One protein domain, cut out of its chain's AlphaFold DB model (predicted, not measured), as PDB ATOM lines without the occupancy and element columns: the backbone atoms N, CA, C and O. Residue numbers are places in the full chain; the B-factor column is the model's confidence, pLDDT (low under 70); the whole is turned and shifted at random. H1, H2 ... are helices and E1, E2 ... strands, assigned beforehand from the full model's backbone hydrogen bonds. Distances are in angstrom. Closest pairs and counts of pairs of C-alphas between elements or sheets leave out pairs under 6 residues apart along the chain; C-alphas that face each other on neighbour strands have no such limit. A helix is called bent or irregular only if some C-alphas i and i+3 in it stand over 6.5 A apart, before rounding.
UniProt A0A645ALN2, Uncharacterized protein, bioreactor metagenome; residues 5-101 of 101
ATOM      1  N   ALA A   5     -21.562  -8.279   1.050       90.88
ATOM      2  CA  ALA A   5     -22.233  -8.043  -0.229       90.88
ATOM      3  C   ALA A   5     -23.434  -8.981  -0.474       90.88
ATOM      4  O   ALA A   5     -24.453  -8.557  -1.020       90.88
ATOM      5  N   GLU A   6     -23.354 -10.233  -0.016       94.56
ATOM      6  CA  GLU A   6     -24.435 -11.220  -0.131       94.56
ATOM      7  C   GLU A   6     -25.522 -11.047   0.943       94.56
ATOM      8  O   GLU A   6     -26.672 -11.428   0.730       94.56
ATOM      9  N   GLN A   7     -25.192 -10.447   2.091       94.19
ATOM     10  CA  GLN A   7     -26.163 -10.143   3.147       94.19
ATOM     11  C   GLN A   7     -27.046  -8.934   2.794       94.19
ATOM     12  O   GLN A   7     -28.239  -8.915   3.119       94.19
ATOM     13  N   LEU A   8     -26.488  -7.926   2.114       92.94
ATOM     14  CA  LEU A   8     -27.152  -6.639   1.863       92.94
ATOM     15  C   LEU A   8     -28.516  -6.717   1.153       92.94
ATOM     16  O   LEU A   8     -29.411  -5.975   1.562       92.94
ATOM     17  N   PRO A   9     -28.750  -7.581   0.142       94.81
ATOM     18  CA  PRO A   9     -30.062  -7.693  -0.500       94.81
ATOM     19  C   PRO A   9     -31.188  -8.064   0.468       94.81
ATOM     20  O   PRO A   9     -32.320  -7.609   0.304       94.81
ATOM     21  N   LEU A  10     -30.889  -8.887   1.478       93.75
ATOM     22  CA  LEU A  10     -31.855  -9.249   2.508       93.75
ATOM     23  C   LEU A  10     -32.010  -8.118   3.530       93.75
ATOM     24  O   LEU A  10     -33.136  -7.729   3.829       93.75
ATOM     25  N   LEU A  11     -30.897  -7.565   4.020       92.00
ATOM     26  CA  LEU A  11     -30.901  -6.510   5.041       92.00
ATOM     27  C   LEU A  11     -31.614  -5.237   4.566       92.00
ATOM     28  O   LEU A  11     -32.368  -4.640   5.329       92.00
ATOM     29  N   ARG A  12     -31.470  -4.873   3.285       92.50
ATOM     30  CA  ARG A  12     -32.151  -3.721   2.666       92.50
ATOM     31  C   ARG A  12     -33.674  -3.778   2.758       92.50
ATOM     32  O   ARG A  12     -34.313  -2.732   2.765       92.50
ATOM     33  N   LYS A  13     -34.263  -4.973   2.858       94.81
ATOM     34  CA  LYS A  13     -35.719  -5.140   3.023       94.81
ATOM     35  C   LYS A  13     -36.213  -4.734   4.413       94.81
ATOM     36  O   LYS A  13     -37.414  -4.581   4.596       94.81
ATOM     37  N   LEU A  14     -35.307  -4.596   5.382       89.81
ATOM     38  CA  LEU A  14     -35.610  -4.266   6.776       89.81
ATOM     39  C   LEU A  14     -35.391  -2.779   7.095       89.81
ATOM     40  O   LEU A  14     -35.513  -2.381   8.249       89.81
ATOM     41  N   TRP A  15     -35.018  -1.955   6.116       90.56
ATOM     42  CA  TRP A  15     -34.691  -0.548   6.340       90.56
ATOM     43  C   TRP A  15     -35.918   0.371   6.202       90.56
ATOM     44  O   TRP A  15     -36.785   0.094   5.371       90.56
ATOM     45  N   PRO A  16     -35.993   1.476   6.977       89.44
ATOM     46  CA  PRO A  16     -34.964   1.981   7.893       89.44
ATOM     47  C   PRO A  16     -35.024   1.336   9.289       89.44
ATOM     48  O   PRO A  16     -36.043   1.369   9.972       89.44
ATOM     49  N   THR A  17     -33.897   0.776   9.720       91.75
ATOM     50  CA  THR A  17     -33.630   0.269  11.075       91.75
ATOM     51  C   THR A  17     -32.160   0.545  11.412       91.75
ATOM     52  O   THR A  17     -31.382   0.794  10.490       91.75
ATOM     53  N   PRO A  18     -31.736   0.516  12.689       95.31
ATOM     54  CA  PRO A  18     -30.325   0.680  13.038       95.31
ATOM     55  C   PRO A  18     -29.401  -0.302  12.299       95.31
ATOM     56  O   PRO A  18     -29.737  -1.480  12.146       95.31
ATOM     57  N   LEU A  19     -28.206   0.152  11.907       95.62
ATOM     58  CA  LEU A  19     -27.163  -0.736  11.390       95.62
ATOM     59  C   LEU A  19     -26.494  -1.446  12.566       95.62
ATOM     60  O   LEU A  19     -25.897  -0.802  13.428       95.62
ATOM     61  N   VAL A  20     -26.561  -2.777  12.587       95.69
ATOM     62  CA  VAL A  20     -25.858  -3.609  13.570       95.69
ATOM     63  C   VAL A  20     -24.946  -4.583  12.837       95.69
ATOM     64  O   VAL A  20     -25.412  -5.484  12.144       95.69
ATOM     65  N   CYS A  21     -23.637  -4.416  13.011       96.06
ATOM     66  CA  CYS A  21     -22.612  -5.286  12.450       96.06
ATOM     67  C   CYS A  21     -21.867  -6.022  13.569       96.06
ATOM     68  O   CYS A  21     -21.454  -5.427  14.569       96.06
ATOM     69  N   ARG A  22     -21.665  -7.329  13.382       96.44
ATOM     70  CA  ARG A  22     -20.818  -8.158  14.243       96.44
ATOM     71  C   ARG A  22     -19.714  -8.797  13.418       96.44
ATOM     72  O   ARG A  22     -19.929  -9.819  12.764       96.44
ATOM     73  N   TRP A  23     -18.527  -8.221  13.503       96.06
ATOM     74  CA  TRP A  23     -17.343  -8.729  12.837       96.06
ATOM     75  C   TRP A  23     -16.583  -9.667  13.778       96.06
ATOM     76  O   TRP A  23     -15.783  -9.238  14.610       96.06
ATOM     77  N   ASN A  24     -16.913 -10.961  13.705       94.62
ATOM     78  CA  ASN A  24     -16.477 -11.938  14.709       94.62
ATOM     79  C   ASN A  24     -15.217 -12.729  14.330       94.62
ATOM     80  O   ASN A  24     -14.353 -12.871  15.187       94.62
ATOM     81  N   LEU A  25     -15.127 -13.276  13.112       95.94
ATOM     82  CA  LEU A  25     -14.047 -14.174  12.679       95.94
ATOM     83  C   LEU A  25     -13.704 -13.907  11.212       95.94
ATOM     84  O   LEU A  25     -14.618 -13.846  10.386       95.94
ATOM     85  N   HIS A  26     -12.413 -13.789  10.897       96.25
ATOM     86  CA  HIS A  26     -11.951 -13.628   9.522       96.25
ATOM     87  C   HIS A  26     -12.322 -14.859   8.666       96.25
ATOM     88  O   HIS A  26     -12.071 -15.992   9.098       96.25
ATOM     89  N   PRO A  27     -12.840 -14.686   7.434       93.56
ATOM     90  CA  PRO A  27     -13.249 -15.798   6.569       93.56
ATOM     91  C   PRO A  27     -12.144 -16.819   6.264       93.56
ATOM     92  O   PRO A  27     -12.446 -17.987   6.027       93.56
ATOM     93  N   VAL A  28     -10.871 -16.405   6.319       94.50
ATOM     94  CA  VAL A  28      -9.701 -17.283   6.089       94.50
ATOM     95  C   VAL A  28      -9.654 -18.489   7.035       94.50
ATOM     96  O   VAL A  28      -9.090 -19.519   6.682       94.50
ATOM     97  N   HIS A  29     -10.273 -18.382   8.215       94.44
ATOM     98  CA  HIS A  29     -10.316 -19.455   9.213       94.44
ATOM     99  C   HIS A  29     -11.485 -20.425   9.002       94.44
ATOM    100  O   HIS A  29     -11.580 -21.453   9.669       94.44
ATOM    101  N   GLY A  30     -12.396 -20.127   8.075       92.62
ATOM    102  CA  GLY A  30     -13.584 -20.941   7.841       92.62
ATOM    103  C   GLY A  30     -14.562 -20.973   9.032       92.62
ATOM    104  O   GLY A  30     -14.413 -20.239  10.010       92.62
ATOM    105  N   PRO A  31     -15.614 -21.812   8.967       88.00
ATOM    106  CA  PRO A  31     -16.725 -21.780   9.924       88.00
ATOM    107  C   PRO A  31     -16.374 -22.243  11.349       88.00
ATOM    108  O   PRO A  31     -17.093 -21.885  12.281       88.00
ATOM    109  N   TYR A  32     -15.295 -23.010  11.533       90.44
ATOM    110  CA  TYR A  32     -14.893 -23.580  12.829       90.44
ATOM    111  C   TYR A  32     -13.491 -23.142  13.285       90.44
ATOM    112  O   TYR A  32     -12.960 -23.691  14.245       90.44
ATOM    113  N   GLY A  33     -12.885 -22.147  12.632       94.75
ATOM    114  CA  GLY A  33     -11.476 -21.810  12.848       94.75
ATOM    115  C   GLY A  33     -11.182 -20.830  13.981       94.75
ATOM    116  O   GLY A  33     -10.145 -20.183  13.953       94.75
ATOM    117  N   TYR A  34     -12.049 -20.702  14.990       95.81
ATOM    118  CA  TYR A  34     -11.763 -19.838  16.147       95.81
ATOM    119  C   TYR A  34     -10.476 -20.247  16.872       95.81
ATOM    120  O   TYR A  34      -9.663 -19.387  17.189       95.81
ATOM    121  N   ALA A  35     -10.260 -21.548  17.076       96.81
ATOM    122  CA  ALA A  35      -9.056 -22.045  17.740       96.81
ATOM    123  C   ALA A  35      -7.780 -21.775  16.922       96.81
ATOM    124  O   ALA A  35      -6.723 -21.498  17.486       96.81
ATOM    125  N   ASP A  36      -7.870 -21.838  15.592       96.00
ATOM    126  CA  ASP A  36      -6.739 -21.551  14.706       96.00
ATOM    127  C   ASP A  36      -6.466 -20.047  14.624       96.00
ATOM    128  O   ASP A  36      -5.311 -19.622  14.670       96.00
ATOM    129  N   ALA A  37      -7.523 -19.235  14.604       97.06
ATOM    130  CA  ALA A  37      -7.432 -17.786  14.688       97.06
ATOM    131  C   ALA A  37      -6.796 -17.333  16.007       97.06
ATOM    132  O   ALA A  37      -5.889 -16.507  15.984       97.06
ATOM    133  N   GLU A  38      -7.207 -17.898  17.145       97.38
ATOM    134  CA  GLU A  38      -6.624 -17.600  18.459       97.38
ATOM    135  C   GLU A  38      -5.119 -17.895  18.485       97.38
ATOM    136  O   GLU A  38      -4.321 -17.033  18.859       97.38
ATOM    137  N   LYS A  39      -4.709 -19.070  17.989       97.25
ATOM    138  CA  LYS A  39      -3.288 -19.434  17.877       97.25
ATOM    139  C   LYS A  39      -2.515 -18.503  16.945       97.25
ATOM    140  O   LYS A  39      -1.384 -18.144  17.258       97.25
ATOM    141  N   LYS A  40      -3.095 -18.144  15.794       97.19
ATOM    142  CA  LYS A  40      -2.433 -17.302  14.784       97.19
ATOM    143  C   LYS A  40      -2.292 -15.859  15.255       97.19
ATOM    144  O   LYS A  40      -1.290 -15.225  14.934       97.19
ATOM    145  N   TYR A  41      -3.307 -15.337  15.934       98.31
ATOM    146  CA  TYR A  41      -3.430 -13.913  16.226       98.31
ATOM    147  C   TYR A  41      -2.931 -13.515  17.607       98.31
ATOM    148  O   TYR A  41      -2.660 -12.337  17.799       98.31
ATOM    149  N   SER A  42      -2.786 -14.447  18.553       96.81
ATOM    150  CA  SER A  42      -2.160 -14.155  19.845       96.81
ATOM    151  C   SER A  42      -0.759 -13.543  19.649       96.81
ATOM    152  O   SER A  42       0.006 -14.045  18.819       96.81
ATOM    153  N   PRO A  43      -0.402 -12.459  20.372       97.44
ATOM    154  CA  PRO A  43      -1.070 -11.878  21.549       97.44
ATOM    155  C   PRO A  43      -2.095 -10.768  21.235       97.44
ATOM    156  O   PRO A  43      -2.435  -9.969  22.106       97.44
ATOM    157  N   TYR A  44      -2.600 -10.723  20.007       98.19
ATOM    158  CA  TYR A  44      -3.546  -9.743  19.484       98.19
ATOM    159  C   TYR A  44      -3.017  -8.303  19.410       98.19
ATOM    160  O   TYR A  44      -3.729  -7.342  19.708       98.19
ATOM    161  N   ASP A  45      -1.753  -8.141  19.024       98.06
ATOM    162  CA  ASP A  45      -1.025  -6.865  19.034       98.06
ATOM    163  C   ASP A  45      -0.822  -6.240  17.643       98.06
ATOM    164  O   ASP A  45      -0.337  -5.111  17.527       98.06
ATOM    165  N   ARG A  46      -1.221  -6.942  16.579       98.25
ATOM    166  CA  ARG A  46      -1.080  -6.488  15.192       98.25
ATOM    167  C   ARG A  46      -2.220  -6.981  14.308       98.25
ATOM    168  O   ARG A  46      -2.972  -7.881  14.666       98.25
ATOM    169  N   ILE A  47      -2.313  -6.393  13.122       98.38
ATOM    170  CA  ILE A  47      -3.182  -6.883  12.053       98.38
ATOM    171  C   ILE A  47      -2.446  -7.998  11.302       98.38
ATOM    172  O   ILE A  47      -1.322  -7.799  10.844       98.38
ATOM    173  N   HIS A  48      -3.068  -9.169  11.208       98.12
ATOM    174  CA  HIS A  48      -2.545 -10.353  10.528       98.12
ATOM    175  C   HIS A  48      -3.188 -10.559   9.158       98.12
ATOM    176  O   HIS A  48      -2.477 -10.813   8.192       98.12
ATOM    177  N   ASP A  49      -4.516 -10.459   9.086       97.50
ATOM    178  CA  ASP A  49      -5.282 -10.643   7.854       97.50
ATOM    179  C   ASP A  49      -6.154  -9.393   7.646       97.50
ATOM    180  O   ASP A  49      -7.253  -9.328   8.191       97.50
ATOM    181  N   PRO A  50      -5.635  -8.351   6.965       96.38
ATOM    182  CA  PRO A  50      -6.385  -7.125   6.714       96.38
ATOM    183  C   PRO A  50      -7.469  -7.344   5.652       96.38
ATOM    184  O   PRO A  50      -7.215  -7.972   4.621       96.38
ATOM    185  N   GLU A  51      -8.636  -6.731   5.845       95.12
ATOM    186  CA  GLU A  51      -9.785  -6.849   4.939       95.12
ATOM    187  C   GLU A  51     -10.198  -5.478   4.349       95.12
ATOM    188  O   GLU A  51     -11.310  -5.001   4.577       95.12
ATOM    189  N   PRO A  52      -9.330  -4.792   3.572       95.50
ATOM    190  CA  PRO A  52      -9.542  -3.394   3.170       95.50
ATOM    191  C   PRO A  52     -10.830  -3.165   2.366       95.50
ATOM    192  O   PRO A  52     -11.448  -2.109   2.490       95.50
ATOM    193  N   ALA A  53     -11.265  -4.155   1.580       93.88
ATOM    194  CA  ALA A  53     -12.538  -4.094   0.864       93.88
ATOM    195  C   ALA A  53     -13.733  -4.038   1.833       93.88
ATOM    196  O   ALA A  53     -14.625  -3.210   1.660       93.88
ATOM    197  N   LEU A  54     -13.714  -4.848   2.900       95.12
ATOM    198  CA  LEU A  54     -14.754  -4.814   3.926       95.12
ATOM    199  C   LEU A  54     -14.729  -3.496   4.710       95.12
ATOM    200  O   LEU A  54     -15.795  -2.972   5.027       95.12
ATOM    201  N   HIS A  55     -13.548  -2.928   4.995       97.00
ATOM    202  CA  HIS A  55     -13.453  -1.602   5.633       97.00
ATOM    203  C   HIS A  55     -14.130  -0.533   4.775       97.00
ATOM    204  O   HIS A  55     -14.897   0.262   5.311       97.00
ATOM    205  N   ALA A  56     -13.881  -0.528   3.461       96.19
ATOM    206  CA  ALA A  56     -14.498   0.424   2.539       96.19
ATOM    207  C   ALA A  56     -16.028   0.259   2.474       96.19
ATOM    208  O   ALA A  56     -16.758   1.240   2.615       96.19
ATOM    209  N   GLU A  57     -16.523  -0.975   2.333       95.75
ATOM    210  CA  GLU A  57     -17.967  -1.249   2.302       95.75
ATOM    211  C   GLU A  57     -18.661  -0.878   3.622       95.75
ATOM    212  O   GLU A  57     -19.722  -0.247   3.619       95.75
ATOM    213  N   LEU A  58     -18.067  -1.236   4.768       96.75
ATOM    214  CA  LEU A  58     -18.612  -0.886   6.081       96.75
ATOM    215  C   LEU A  58     -18.563   0.618   6.340       96.75
ATOM    216  O   LEU A  58     -19.511   1.140   6.925       96.75
ATOM    217  N   ALA A  59     -17.509   1.311   5.909       97.75
ATOM    218  CA  ALA A  59     -17.404   2.761   6.029       97.75
ATOM    219  C   ALA A  59     -18.525   3.464   5.257       97.75
ATOM    220  O   ALA A  59     -19.260   4.262   5.840       97.75
ATOM    221  N   GLN A  60     -18.728   3.083   3.992       96.25
ATOM    222  CA  GLN A  60     -19.801   3.624   3.158       96.25
ATOM    223  C   GLN A  60     -21.182   3.388   3.791       96.25
ATOM    224  O   GLN A  60     -22.005   4.303   3.872       96.25
ATOM    225  N   LEU A  61     -21.452   2.167   4.273       95.56
ATOM    226  CA  LEU A  61     -22.720   1.848   4.937       95.56
ATOM    227  C   LEU A  61     -22.897   2.637   6.235       95.56
ATOM    228  O   LEU A  61     -23.969   3.192   6.462       95.56
ATOM    229  N   ALA A  62     -21.868   2.707   7.077       96.69
ATOM    230  CA  ALA A  62     -21.922   3.440   8.335       96.69
ATOM    231  C   ALA A  62     -22.223   4.926   8.101       96.69
ATOM    232  O   ALA A  62     -23.139   5.465   8.725       96.69
ATOM    233  N   ASN A  63     -21.525   5.560   7.157       97.25
ATOM    234  CA  ASN A  63     -21.732   6.966   6.817       97.25
ATOM    235  C   ASN A  63     -23.118   7.204   6.208       97.25
ATOM    236  O   ASN A  63     -23.821   8.119   6.635       97.25
ATOM    237  N   THR A  64     -23.567   6.329   5.300       94.81
ATOM    238  CA  THR A  64     -24.924   6.392   4.730       94.81
ATOM    239  C   THR A  64     -25.990   6.343   5.829       94.81
ATOM    240  O   THR A  64     -26.918   7.150   5.848       94.81
ATOM    241  N   PHE A  65     -25.859   5.419   6.782       95.81
ATOM    242  CA  PHE A  65     -26.822   5.259   7.874       95.81
ATOM    243  C   PHE A  65     -26.820   6.450   8.825       95.81
ATOM    244  O   PHE A  65     -27.887   6.972   9.158       95.81
ATOM    245  N   ALA A  66     -25.629   6.906   9.209       95.38
ATOM    246  CA  ALA A  66     -25.463   8.072  10.063       95.38
ATOM    247  C   ALA A  66     -26.055   9.336   9.414       95.38
ATOM    248  O   ALA A  66     -26.776  10.079  10.081       95.38
ATOM    249  N   ALA A  67     -25.843   9.540   8.108       95.19
ATOM    250  CA  ALA A  67     -26.414  10.660   7.352       95.19
ATOM    251  C   ALA A  67     -27.954  10.638   7.320       95.19
ATOM    252  O   ALA A  67     -28.593  11.688   7.287       95.19
ATOM    253  N   HIS A  68     -28.562   9.451   7.397       94.62
ATOM    254  CA  HIS A  68     -30.012   9.266   7.521       94.62
ATOM    255  C   HIS A  68     -30.517   9.240   8.978       94.62
ATOM    256  O   HIS A  68     -31.661   8.849   9.230       94.62
ATOM    257  N   GLY A  69     -29.686   9.633   9.949       95.81
ATOM    258  CA  GLY A  69     -30.044   9.681  11.369       95.81
ATOM    259  C   GLY A  69     -30.265   8.308  12.009       95.81
ATOM    260  O   GLY A  69     -30.851   8.224  13.089       95.81
ATOM    261  N   GLN A  70     -29.831   7.225  11.356       96.31
ATOM    262  CA  GLN A  70     -29.929   5.876  11.905       96.31
ATOM    263  C   GLN A  70     -28.736   5.587  12.828       96.31
ATOM    264  O   GLN A  70     -27.595   5.863  12.452       96.31
ATOM    265  N   PRO A  71     -28.954   4.984  14.011       97.19
ATOM    266  CA  PRO A  71     -27.856   4.524  14.853       97.19
ATOM    267  C   PRO A  71     -27.011   3.452  14.150       97.19
ATOM    268  O   PRO A  71     -27.551   2.559  13.489       97.19
ATOM    269  N   VAL A  72     -25.692   3.513  14.349       97.50
ATOM    270  CA  VAL A  72     -24.719   2.560  13.799       97.50
ATOM    271  C   VAL A  72     -23.943   1.904  14.935       97.50
ATOM    272  O   VAL A  72     -23.278   2.579  15.718       97.50
ATOM    273  N   TYR A  73     -24.001   0.576  15.002       97.69
ATOM    274  CA  TYR A  73     -23.287  -0.238  15.982       97.69
ATOM    275  C   TYR A  73     -22.434  -1.284  15.265       97.69
ATOM    276  O   TYR A  73     -22.958  -2.158  14.576       97.69
ATOM    277  N   ILE A  74     -21.115  -1.221  15.447       97.81
ATOM    278  CA  ILE A  74     -20.164  -2.169  14.857       97.81
ATOM    279  C   ILE A  74     -19.320  -2.761  15.986       97.81
ATOM    280  O   ILE A  74     -18.513  -2.069  16.601       97.81
ATOM    281  N   ALA A  75     -19.527  -4.045  16.274       97.94
ATOM    282  CA  ALA A  75     -18.751  -4.786  17.262       97.94
ATOM    283  C   ALA A  75     -17.684  -5.629  16.556       97.94
ATOM    284  O   ALA A  75     -18.014  -6.447  15.693       97.94
ATOM    285  N   ILE A  76     -16.420  -5.440  16.939       98.25
ATOM    286  CA  ILE A  76     -15.258  -6.060  16.290       98.25
ATOM    287  C   ILE A  76     -14.516  -6.941  17.296       98.25
ATOM    288  O   ILE A  76     -14.135  -6.494  18.376       98.25
ATOM    289  N   SER A  77     -14.330  -8.207  16.935       97.81
ATOM    290  CA  SER A  77     -13.567  -9.206  17.691       97.81
ATOM    291  C   SER A  77     -12.082  -9.148  17.332       97.81
ATOM    292  O   SER A  77     -11.729  -8.828  16.201       97.81
ATOM    293  N   ASN A  78     -11.192  -9.565  18.238       97.94
ATOM    294  CA  ASN A  78      -9.780  -9.762  17.882       97.94
ATOM    295  C   ASN A  78      -9.599 -10.806  16.767       97.94
ATOM    296  O   ASN A  78      -8.659 -10.715  15.986       97.94
ATOM    297  N   HIS A  79     -10.521 -11.764  16.647       97.81
ATOM    298  CA  HIS A  79     -10.507 -12.771  15.584       97.81
ATOM    299  C   HIS A  79     -10.934 -12.227  14.211       97.81
ATOM    300  O   HIS A  79     -10.925 -12.981  13.239       97.81
ATOM    301  N   ALA A  80     -11.309 -10.947  14.119       97.38
ATOM    302  CA  ALA A  80     -11.628 -10.284  12.859       97.38
ATOM    303  C   ALA A  80     -10.390 -10.113  11.975       97.38
ATOM    304  O   ALA A  80     -10.429 -10.492  10.819       97.38
ATOM    305  N   GLU A  81      -9.302  -9.572  12.524       98.06
ATOM    306  CA  GLU A  81      -8.070  -9.316  11.758       98.06
ATOM    307  C   GLU A  81      -6.794  -9.497  12.593       98.06
ATOM    308  O   GLU A  81      -5.687  -9.333  12.084       98.06
ATOM    309  N   GLY A  82      -6.919  -9.808  13.883       98.19
ATOM    310  CA  GLY A  82      -5.803 -10.004  14.802       98.19
ATOM    311  C   GLY A  82      -5.711  -8.974  15.922       98.19
ATOM    312  O   GLY A  82      -5.133  -9.285  16.948       98.19
ATOM    313  N   CYS A  83      -6.317  -7.788  15.812       98.56
ATOM    314  CA  CYS A  83      -6.295  -6.799  16.896       98.56
ATOM    315  C   CYS A  83      -7.484  -5.835  16.798       98.56
ATOM    316  O   CYS A  83      -7.464  -4.901  15.995       98.56
ATOM    317  N   ALA A  84      -8.507  -6.019  17.640       98.44
ATOM    318  CA  ALA A  84      -9.736  -5.229  17.550       98.44
ATOM    319  C   ALA A  84      -9.503  -3.709  17.668       98.44
ATOM    320  O   ALA A  84     -10.049  -2.980  16.842       98.44
ATOM    321  N   PRO A  85      -8.667  -3.181  18.591       98.50
ATOM    322  CA  PRO A  85      -8.392  -1.742  18.644       98.50
ATOM    323  C   PRO A  85      -7.755  -1.179  17.364       98.50
ATOM    324  O   PRO A  85      -8.082  -0.065  16.948       98.50
ATOM    325  N   LEU A  86      -6.849  -1.931  16.725       98.56
ATOM    326  CA  LEU A  86      -6.229  -1.516  15.463       98.56
ATOM    327  C   LEU A  86      -7.239  -1.554  14.313       98.56
ATOM    328  O   LEU A  86      -7.291  -0.598  13.536       98.56
ATOM    329  N   THR A  87      -8.074  -2.593  14.249       98.56
ATOM    330  CA  THR A  87      -9.151  -2.718  13.258       98.56
ATOM    331  C   THR A  87     -10.168  -1.589  13.393       98.56
ATOM    332  O   THR A  87     -10.463  -0.920  12.406       98.56
ATOM    333  N   VAL A  88     -10.643  -1.298  14.614       98.31
ATOM    334  CA  VAL A  88     -11.559  -0.173  14.889       98.31
ATOM    335  C   VAL A  88     -10.958   1.141  14.396       98.31
ATOM    336  O   VAL A  88     -11.633   1.924  13.730       98.31
ATOM    337  N   ARG A  89      -9.671   1.381  14.675       98.25
ATOM    338  CA  ARG A  89      -8.989   2.596  14.220       98.25
ATOM    339  C   ARG A  89      -8.864   2.664  12.698       98.25
ATOM    340  O   ARG A  89      -8.979   3.751  12.140       98.25
ATOM    341  N   SER A  90      -8.589   1.542  12.039       97.94
ATOM    342  CA  SER A  90      -8.505   1.473  10.578       97.94
ATOM    343  C   SER A  90      -9.866   1.744   9.930       97.94
ATOM    344  O   SER A  90      -9.949   2.595   9.046       97.94
ATOM    345  N   LEU A  91     -10.941   1.144  10.448       98.19
ATOM    346  CA  LEU A  91     -12.304   1.404   9.980       98.19
ATOM    347  C   LEU A  91     -12.702   2.872  10.184       98.19
ATOM    348  O   LEU A  91     -13.211   3.504   9.266       98.19
ATOM    349  N   ALA A  92     -12.408   3.449  11.354       97.56
ATOM    350  CA  ALA A  92     -12.683   4.862  11.618       97.56
ATOM    351  C   ALA A  92     -11.946   5.793  10.637       97.56
ATOM    352  O   ALA A  92     -12.509   6.790  10.192       97.56
ATOM    353  N   ARG A  93     -10.704   5.463  10.256       97.56
ATOM    354  CA  ARG A  93      -9.971   6.210   9.218       97.56
ATOM    355  C   ARG A  93     -10.633   6.079   7.849       97.56
ATOM    356  O   ARG A  93     -10.729   7.081   7.152       97.56
ATOM    357  N   ALA A  94     -11.093   4.883   7.483       97.38
ATOM    358  CA  ALA A  94     -11.816   4.666   6.233       97.38
ATOM    359  C   ALA A  94     -13.123   5.477   6.183       97.38
ATOM    360  O   ALA A  94     -13.422   6.076   5.156       97.38
ATOM    361  N   MET A  95     -13.850   5.567   7.302       97.06
ATOM    362  CA  MET A  95     -15.059   6.394   7.416       97.06
ATOM    363  C   MET A  95     -14.776   7.881   7.191       97.06
ATOM    364  O   MET A  95     -15.523   8.528   6.469       97.06
ATOM    365  N   VAL A  96     -13.700   8.420   7.771       96.44
ATOM    366  CA  VAL A  96     -13.323   9.830   7.565       96.44
ATOM    367  C   VAL A  96     -12.876  10.077   6.122       96.44
ATOM    368  O   VAL A  96     -13.335  11.029   5.500       96.44
ATOM    369  N   ALA A  97     -12.041   9.198   5.562       92.62
ATOM    370  CA  ALA A  97     -11.541   9.345   4.193       92.62
ATOM    371  C   ALA A  97     -12.650   9.257   3.127       92.62
ATOM    372  O   ALA A  97     -12.520   9.850   2.061       92.62
ATOM    373  N   GLU A  98     -13.734   8.520   3.390       89.00
ATOM    374  CA  GLU A  98     -14.888   8.457   2.485       89.00
ATOM    375  C   GLU A  98     -15.680   9.769   2.468       89.00
ATOM    376  O   GLU A  98     -16.063  10.210   1.392       89.00
ATOM    377  N   THR A  99     -15.835  10.439   3.618       78.62
ATOM    378  CA  THR A  99     -16.551  11.727   3.696       78.62
ATOM    379  C   THR A  99     -15.813  12.908   3.059       78.62
ATOM    380  O   THR A  99     -16.409  13.966   2.871       78.62
ATOM    381  N   GLU A 100     -14.519  12.758   2.769       72.75
ATOM    382  CA  GLU A 100     -13.688  13.791   2.133       72.75
ATOM    383  C   GLU A 100     -13.725  13.740   0.591       72.75
ATOM    384  O   GLU A 100     -13.185  14.644  -0.051       72.75
ATOM    385  N   ASN A 101     -14.358  12.715   0.003       52.97
ATOM    386  CA  ASN A 101     -14.542  12.547  -1.446       52.97
ATOM    387  C   ASN A 101     -15.932  12.995  -1.913       52.97
ATOM    388  O   ASN A 101     -16.019  13.461  -3.073       52.97
TER     389      ASN A 101
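What this domain is: This is residues 5 to 101 of the 101 residues of an uncharacterized protein of bioreactor metagenome (UniProt A0A645ALN2). A small sheet of two parallel strands, E1 and E2, has H3 over one of its faces, and H4 packs on H3 and reaches E2 with its first residues. H1 lies outside this core on the E1 side, and H2 lies beyond the last residues of the strands, at one end of the longest axis. The printed part has 97 residues, with four named helices and two named strands in the order H1 E1 H2 H3 E2 H4; the class is mostly helix. The whole is compact, with a radius of gyration of the C-alphas of 14.2 A and spans of 40 by 29 by 19 A.

How they stand to each other: H1, residues 5 to 14, has a tight link to E1, residues 19 to 23. H2, residues 34 to 41, touches no helix. H3, residues 52 to 67, comes closest to E1 at the C-alphas of Leu 19 and Phe 65, 7.0 A apart. H1 and H3 are apart, but only just, at 8.4 A. E2, residues 72 to 76, is the parallel neighbour of E1, at 6 degrees; N 21 and O 73 are within hydrogen-bond range at 2.8 A, as are N 75 and O 21 at 2.9 A. E1, H2, H3 and E2 form a strand-helix-strand unit, two parallel neighbour strands with helices between them along the chain, and its crossover is right-handed. The closest C-alphas of H3 and E2 are those of Ala 62 and Val 72, 6.2 A apart. H4, residues 84 to 99, touches H3, closest at the C-alphas of Ala 59 and Met 95, 4.5 A apart. H3 and H4 run the same way at a steep tilt of 62 degrees. The closest C-alphas of E2 and H4 are those of Ile 76 and Ala 84, 5.7 A apart. Every O i to N i+4 pair is within hydrogen-bond range in H2, H3 and H4; in H1 2 of 6 are, beside 4 of 7 O i to N i+3 pairs.

Where its parts are: H1 begins at C-alpha 5, (-22.233, -8.043, -0.229), and is 15.6 A long; it is irregular, but only just, with C-alphas 6 and 9 6.7 A apart. From first to last C-alpha, E1 is 12.7 A long, H2 10.2 A, H3 22.4 A, E2 13.0 A and H4 22.9 A. H3 begins at C-alpha 52, (-9.542, -3.394, 3.170), and H4 ends at C-alpha 99, (-16.551, 11.727, 3.696).

The domain as a whole: The two C-alphas farthest apart are those of Lys 39 and His 68, at 40.6 A. The printed part has no cut, and no link is long. The mean pLDDT of the printed part is 95.0; residue 101, the chain's last, is under 70.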